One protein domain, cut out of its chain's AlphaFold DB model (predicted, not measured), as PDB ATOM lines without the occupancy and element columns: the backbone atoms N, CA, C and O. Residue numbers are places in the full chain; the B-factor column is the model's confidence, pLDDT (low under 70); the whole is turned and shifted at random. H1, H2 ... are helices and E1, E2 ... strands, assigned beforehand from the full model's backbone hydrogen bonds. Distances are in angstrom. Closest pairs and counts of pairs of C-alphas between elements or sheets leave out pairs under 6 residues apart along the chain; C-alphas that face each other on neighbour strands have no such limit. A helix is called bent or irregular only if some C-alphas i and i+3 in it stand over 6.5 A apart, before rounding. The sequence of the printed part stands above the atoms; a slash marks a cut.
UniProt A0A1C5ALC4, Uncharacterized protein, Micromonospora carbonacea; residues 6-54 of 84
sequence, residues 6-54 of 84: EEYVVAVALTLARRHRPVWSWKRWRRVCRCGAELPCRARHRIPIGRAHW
ATOM      1  N   GLU A   6      28.077 -13.699 -45.064       86.00
ATOM      2  CA  GLU A   6      27.444 -14.662 -44.157       86.00
ATOM      3  C   GLU A   6      27.702 -14.321 -42.681       86.00
ATOM      4  O   GLU A   6      26.767 -14.274 -41.883       86.00
ATOM      5  N   GLU A   7      28.941 -13.986 -42.309       87.81
ATOM      6  CA  GLU A   7      29.270 -13.543 -40.945       87.81
ATOM      7  C   GLU A   7      28.516 -12.262 -40.562       87.81
ATOM      8  O   GLU A   7      28.038 -12.130 -39.432       87.81
ATOM      9  N   TYR A   8      28.352 -11.335 -41.510       87.19
ATOM     10  CA  TYR A   8      27.530 -10.145 -41.315       87.19
ATOM     11  C   TYR A   8      26.058 -10.496 -41.086       87.19
ATOM     12  O   TYR A   8      25.457 -10.008 -40.126       87.19
ATOM     13  N   VAL A   9      25.472 -11.368 -41.911       86.81
ATOM     14  CA  VAL A   9      24.075 -11.804 -41.762       86.81
ATOM     15  C   VAL A   9      23.863 -12.497 -40.417       86.81
ATOM     16  O   VAL A   9      22.886 -12.195 -39.727       86.81
ATOM     17  N   VAL A  10      24.794 -13.354 -39.991       90.50
ATOM     18  CA  VAL A  10      24.747 -14.013 -38.678       90.50
ATOM     19  C   VAL A  10      24.824 -12.984 -37.545       90.50
ATOM     20  O   VAL A  10      23.999 -13.014 -36.627       90.50
ATOM     21  N   ALA A  11      25.747 -12.022 -37.612       89.25
ATOM     22  CA  ALA A  11      25.863 -10.962 -36.609       89.25
ATOM     23  C   ALA A  11      24.598 -10.086 -36.532       89.25
ATOM     24  O   ALA A  11      24.134  -9.733 -35.438       89.25
ATOM     25  N   VAL A  12      23.994  -9.772 -37.681       86.25
ATOM     26  CA  VAL A  12      22.722  -9.042 -37.764       86.25
ATOM     27  C   VAL A  12      21.584  -9.869 -37.169       86.25
ATOM     28  O   VAL A  12      20.834  -9.348 -36.342       86.25
ATOM     29  N   ALA A  13      21.475 -11.153 -37.512       86.25
ATOM     30  CA  ALA A  13      20.455 -12.050 -36.973       86.25
ATOM     31  C   ALA A  13      20.536 -12.144 -35.441       86.25
ATOM     32  O   ALA A  13      19.523 -11.986 -34.756       86.25
ATOM     33  N   LEU A  14      21.743 -12.295 -34.886       87.38
ATOM     34  CA  LEU A  14      21.973 -12.295 -33.438       87.38
ATOM     35  C   LEU A  14      21.581 -10.960 -32.793       87.38
ATOM     36  O   LEU A  14      20.968 -10.934 -31.723       87.38
ATOM     37  N   THR A  15      21.903  -9.844 -33.442       86.31
ATOM     38  CA  THR A  15      21.546  -8.505 -32.956       86.31
ATOM     39  C   THR A  15      20.031  -8.306 -32.926       86.31
ATOM     40  O   THR A  15      19.487  -7.801 -31.938       86.31
ATOM     41  N   LEU A  16      19.330  -8.745 -33.973       82.94
ATOM     42  CA  LEU A  16      17.872  -8.707 -34.046       82.94
ATOM     43  C   LEU A  16      17.248  -9.587 -32.961       82.94
ATOM     44  O   LEU A  16      16.425  -9.094 -32.189       82.94
ATOM     45  N   ALA A  17      17.707 -10.831 -32.810       83.62
ATOM     46  CA  ALA A  17      17.235 -11.743 -31.769       83.62
ATOM     47  C   ALA A  17      17.349 -11.128 -30.362       83.62
ATOM     48  O   ALA A  17      16.397 -11.172 -29.582       83.62
ATOM     49  N   ARG A  18      18.464 -10.449 -30.053       83.50
ATOM     50  CA  ARG A  18      18.655  -9.749 -28.766       83.50
ATOM     51  C   ARG A  18      17.705  -8.568 -28.568       83.50
ATOM     52  O   ARG A  18      17.356  -8.253 -27.428       83.50
ATOM     53  N   ARG A  19      17.299  -7.898 -29.651       82.31
ATOM     54  CA  ARG A  19      16.355  -6.771 -29.608       82.31
ATOM     55  C   ARG A  19      14.927  -7.245 -29.315       82.31
ATOM     56  O   ARG A  19      14.154  -6.483 -28.733       82.31
ATOM     57  N   HIS A  20      14.590  -8.494 -29.634       84.44
ATOM     58  CA  HIS A  20      13.274  -9.074 -29.376       84.44
ATOM     59  C   HIS A  20      13.096  -9.526 -27.920       84.44
ATOM     60  O   HIS A  20      13.045 -10.714 -27.620       84.44
ATOM     61  N   ARG A  21      12.940  -8.572 -26.995       82.38
ATOM     62  CA  ARG A  21      12.540  -8.870 -25.608       82.38
ATOM     63  C   ARG A  21      11.042  -8.621 -25.392       82.38
ATOM     64  O   ARG A  21      10.528  -7.634 -25.927       82.38
ATOM     65  N   PRO A  22      10.337  -9.478 -24.634       87.06
ATOM     66  CA  PRO A  22       8.967  -9.213 -24.218       87.06
ATOM     67  C   PRO A  22       8.950  -8.026 -23.245       87.06
ATOM     68  O   PRO A  22       9.685  -8.008 -22.262       87.06
ATOM     69  N   VAL A  23       8.117  -7.031 -23.531       87.81
ATOM     70  CA  VAL A  23       7.882  -5.849 -22.699       87.81
ATOM     71  C   VAL A  23       6.391  -5.727 -22.410       87.81
ATOM     72  O   VAL A  23       5.546  -6.091 -23.231       87.81
ATOM     73  N   TRP A  24       6.051  -5.226 -21.229       91.19
ATOM     74  CA  TRP A  24       4.665  -4.954 -20.882       91.19
ATOM     75  C   TRP A  24       4.191  -3.672 -21.573       91.19
ATOM     76  O   TRP A  24       4.839  -2.631 -21.469       91.19
ATOM     77  N   SER A  25       3.076  -3.741 -22.301       85.56
ATOM     78  CA  SER A  25       2.439  -2.569 -22.896       85.56
ATOM     79  C   SER A  25       1.202  -2.205 -22.096       85.56
ATOM     80  O   SER A  25       0.178  -2.872 -22.219       85.56
ATOM     81  N   TRP A  26       1.274  -1.105 -21.351       88.31
ATOM     82  CA  TRP A  26       0.121  -0.538 -20.646       88.31
ATOM     83  C   TRP A  26      -1.000  -0.128 -21.607       88.31
ATOM     84  O   TRP A  26      -2.166  -0.364 -21.329       88.31
ATOM     85  N   LYS A  27      -0.658   0.383 -22.799       87.88
ATOM     86  CA  LYS A  27      -1.643   0.770 -23.826       87.88
ATOM     87  C   LYS A  27      -2.475  -0.410 -24.341       87.88
ATOM     88  O   LYS A  27      -3.628  -0.227 -24.706       87.88
ATOM     89  N   ARG A  28      -1.881  -1.605 -24.425       84.62
ATOM     90  CA  ARG A  28      -2.539  -2.822 -24.937       84.62
ATOM     91  C   ARG A  28      -2.860  -3.837 -23.834       84.62
ATOM     92  O   ARG A  28      -3.316  -4.925 -24.166       84.62
ATOM     93  N   TRP A  29      -2.555  -3.513 -22.574       91.44
ATOM     94  CA  TRP A  29      -2.692  -4.393 -21.406       91.44
ATOM     95  C   TRP A  29      -2.150  -5.817 -21.617       91.44
ATOM     96  O   TRP A  29      -2.737  -6.802 -21.181       91.44
ATOM     97  N   ARG A  30      -1.026  -5.946 -22.333       89.00
ATOM     98  CA  ARG A  30      -0.451  -7.254 -22.693       89.00
ATOM     99  C   ARG A  30       1.054  -7.195 -22.921       89.00
ATOM    100  O   ARG A  30       1.617  -6.126 -23.174       89.00
ATOM    101  N   ARG A  31       1.706  -8.365 -22.911       89.50
ATOM    102  CA  ARG A  31       3.114  -8.507 -23.315       89.50
ATOM    103  C   ARG A  31       3.237  -8.389 -24.834       89.50
ATOM    104  O   ARG A  31       2.687  -9.196 -25.577       89.50
ATOM    105  N   VAL A  32       3.978  -7.388 -25.288       89.12
ATOM    106  CA  VAL A  32       4.357  -7.196 -26.695       89.12
ATOM    107  C   VAL A  32       5.864  -7.314 -26.814       89.12
ATOM    108  O   VAL A  32       6.585  -7.238 -25.826       89.12
ATOM    109  N   CYS A  33       6.386  -7.509 -28.012       88.19
ATOM    110  CA  CYS A  33       7.826  -7.470 -28.194       88.19
ATOM    111  C   CYS A  33       8.317  -6.014 -28.263       88.19
ATOM    112  O   CYS A  33       7.611  -5.145 -28.770       88.19
ATOM    113  N   ARG A  34       9.553  -5.742 -27.823       84.38
ATOM    114  CA  ARG A  34      10.221  -4.433 -27.973       84.38
ATOM    115  C   ARG A  34      10.301  -3.965 -29.438       84.38
ATOM    116  O   ARG A  34      10.443  -2.774 -29.681       84.38
ATOM    117  N   CYS A  35      10.153  -4.888 -30.398       82.06
ATOM    118  CA  CYS A  35       9.970  -4.615 -31.832       82.06
ATOM    119  C   CYS A  35       8.655  -3.857 -32.151       82.06
ATOM    120  O   CYS A  35       8.489  -3.370 -33.263       82.06
ATOM    121  N   GLY A  36       7.705  -3.781 -31.210       79.75
ATOM    122  CA  GLY A  36       6.357  -3.229 -31.399       79.75
ATOM    123  C   GLY A  36       5.322  -4.248 -31.896       79.75
ATOM    124  O   GLY A  36       4.114  -3.989 -31.821       79.75
ATOM    125  N   ALA A  37       5.773  -5.421 -32.356       83.75
ATOM    126  CA  ALA A  37       4.902  -6.502 -32.800       83.75
ATOM    127  C   ALA A  37       4.356  -7.338 -31.635       83.75
ATOM    128  O   ALA A  37       4.894  -7.364 -30.522       83.75
ATOM    129  N   GLU A  38       3.266  -8.038 -31.920       84.88
ATOM    130  CA  GLU A  38       2.666  -9.015 -31.020       84.88
ATOM    131  C   GLU A  38       3.521 -10.282 -30.919       84.88
ATOM    132  O   GLU A  38       4.254 -10.619 -31.849       84.88
ATOM    133  N   LEU A  39       3.469 -10.951 -29.764       79.50
ATOM    134  CA  LEU A  39       4.183 -12.205 -29.538       79.50
ATOM    135  C   LEU A  39       3.373 -13.395 -30.085       79.50
ATOM    136  O   LEU A  39       2.162 -13.417 -29.881       79.50
ATOM    137  N   PRO A  40       4.017 -14.399 -30.713       77.88
ATOM    138  CA  PRO A  40       5.446 -14.464 -31.053       77.88
ATOM    139  C   PRO A  40       5.834 -13.409 -32.116       77.88
ATOM    140  O   PRO A  40       5.150 -13.297 -33.132       77.88
ATOM    141  N   CYS A  41       6.909 -12.619 -31.892       78.06
ATOM    142  CA  CYS A  41       7.282 -11.515 -32.806       78.06
ATOM    143  C   CYS A  41       7.685 -12.111 -34.161       78.06
ATOM    144  O   CYS A  41       8.762 -12.675 -34.311       78.06
ATOM    145  N   ARG A  42       6.801 -11.960 -35.152       74.81
ATOM    146  CA  ARG A  42       7.029 -12.297 -36.566       74.81
ATOM    147  C   ARG A  42       7.494 -11.077 -37.378       74.81
ATOM    148  O   ARG A  42       7.305 -11.032 -38.591       74.81
ATOM    149  N   ALA A  43       8.044 -10.054 -36.714       76.94
ATOM    150  CA  ALA A  43       8.469  -8.830 -37.384       76.94
ATOM    151  C   ALA A  43       9.652  -9.118 -38.315       76.94
ATOM    152  O   ALA A  43      10.709  -9.571 -37.879       76.94
ATOM    153  N   ARG A  44       9.470  -8.830 -39.603       75.62
ATOM    154  CA  ARG A  44      10.540  -8.910 -40.598       75.62
ATOM    155  C   ARG A  44      11.320  -7.603 -40.570       75.62
ATOM    156  O   ARG A  44      10.824  -6.571 -41.012       75.62
ATOM    157  N   HIS A  45      12.531  -7.642 -40.028       76.31
ATOM    158  CA  HIS A  45      13.444  -6.507 -40.071       76.31
ATOM    159  C   HIS A  45      14.205  -6.514 -41.396       76.31
ATOM    160  O   HIS A  45      14.825  -7.511 -41.760       76.31
ATOM    161  N   ARG A  46      14.154  -5.399 -42.129       73.75
ATOM    162  CA  ARG A  46      14.935  -5.235 -43.355       73.75
ATOM    163  C   ARG A  46      16.405  -5.046 -42.982       73.75
ATOM    164  O   ARG A  46      16.726  -4.151 -42.204       73.75
ATOM    165  N   ILE A  47      17.280  -5.889 -43.527       75.69
ATOM    166  CA  ILE A  47      18.731  -5.736 -43.386       75.69
ATOM    167  C   ILE A  47      19.159  -4.558 -44.280       75.69
ATOM    168  O   ILE A  47      18.764  -4.528 -45.448       75.69
ATOM    169  N   PRO A  48      19.903  -3.569 -43.753       68.62
ATOM    170  CA  PRO A  48      20.189  -2.327 -44.472       68.62
ATOM    171  C   PRO A  48      21.158  -2.501 -45.651       68.62
ATOM    172  O   PRO A  48      21.105  -1.706 -46.582       68.62
ATOM    173  N   ILE A  49      22.007  -3.536 -45.643       79.00
ATOM    174  CA  ILE A  49      22.988  -3.807 -46.702       79.00
ATOM    175  C   ILE A  49      22.617  -5.122 -47.390       79.00
ATOM    176  O   ILE A  49      22.659  -6.196 -46.788       79.00
ATOM    177  N   GLY A  50      22.212  -5.026 -48.655       77.00
ATOM    178  CA  GLY A  50      21.990  -6.193 -49.507       77.00
ATOM    179  C   GLY A  50      23.307  -6.744 -50.057       77.00
ATOM    180  O   GLY A  50      24.271  -5.996 -50.199       77.00
ATOM    181  N   ARG A  51      23.320  -8.029 -50.427       74.50
ATOM    182  CA  ARG A  51      24.488  -8.747 -50.971       74.50
ATOM    183  C   ARG A  51      25.194  -8.015 -52.125       74.50
ATOM    184  O   ARG A  51      26.410  -7.932 -52.145       74.50
ATOM    185  N   ALA A  52      24.428  -7.378 -53.013       73.25
ATOM    186  CA  ALA A  52      24.949  -6.598 -54.144       73.25
ATOM    187  C   ALA A  52      25.835  -5.395 -53.754       73.25
ATOM    188  O   ALA A  52      26.543  -4.866 -54.598       73.25
ATOM    189  N   HIS A  53      25.787  -4.950 -52.496       76.75
ATOM    190  CA  HIS A  53      26.577  -3.822 -51.996       76.75
ATOM    191  C   HIS A  53      27.718  -4.282 -51.076       76.75
ATOM    192  O   HIS A  53      28.311  -3.458 -50.379       76.75
ATOM    193  N   TRP A  54      27.995  -5.591 -51.006       79.94
ATOM    194  CA  TRP A  54      29.051  -6.106 -50.144       79.94
ATOM    195  C   TRP A  54      30.433  -5.845 -50.766       79.94
ATOM    196  O   TRP A  54      30.670  -6.231 -51.915       79.94
TER     197      TRP A  54
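What this domain is: This is residues 6 to 54 of the 84 residues of an uncharacterized protein of Micromonospora carbonacea (UniProt A0A1C5ALC4). A helix and a small two-stranded hairpin follow one another along a rod: H1 makes one half of the length, and the hairpin of E1 and E2 makes the other end. From the end of E2 a long stretch with no named element, residues 34 to 54, first makes a loop and then folds back in the direction of the helix's beginning. The printed part has 49 residues with one named helix and two named strands, in the order H1, E1, E2; the sheet is E1 - E2, antiparallel. The class is mixed, helices and strands, with 22 residues, under half, in named elements. The whole is loose, with a radius of gyration of the C-alphas of 13.6 A, and its C-alphas span 43 by 15 by 13 A.

How they stand to each other: Begin with H1, residues 6 to 19, where every O i to N i+4 pair is within hydrogen-bond range. Go on through residues 20 and 21, a tight link, into E1, residues 22 to 25. Residues 26 to 29 are a second tight link, and they lead into E2, residues 30 to 33. E1 and E2 form a hairpin of antiparallel neighbours, with 133 degrees between their N-to-C directions. Look across it at C-alphas 22 and 33, which face each other at 4.5 A, and at C-alphas 24 and 31, which face each other at 4.6 A. Find N 23 and O 32 at 2.8 A and N 25 and O 30 at 2.9 A, both within hydrogen-bond range. H1 and E2 are apart, with no C-alpha of the one within 8 A of the other.

Where its parts are: Find C-alpha 6 at (27.444, -14.662, -44.157); from there H1 runs 19.9 A to C-alpha 19 at (16.355, -6.771, -29.608). H1 is not bent. E1 goes from Pro 22 to Ser 25, 9.4 A from first to last C-alpha. E2 goes from Arg 30 to Cys 33, 9.9 A, and ends at C-alpha 33 at (7.826, -7.470, -28.194).

The domain as a whole: The C-alphas of Trp 29 and Ala 52 are the two farthest apart, at 42.9 A. Compare the first and last printed C-alphas, those of Glu 6 and Trp 54: they are 10.6 A apart. The printed part has no cut, and neither link between named elements is long. The mean pLDDT of the printed part is 83.0; look at residue 48 for the one printed residue under 70.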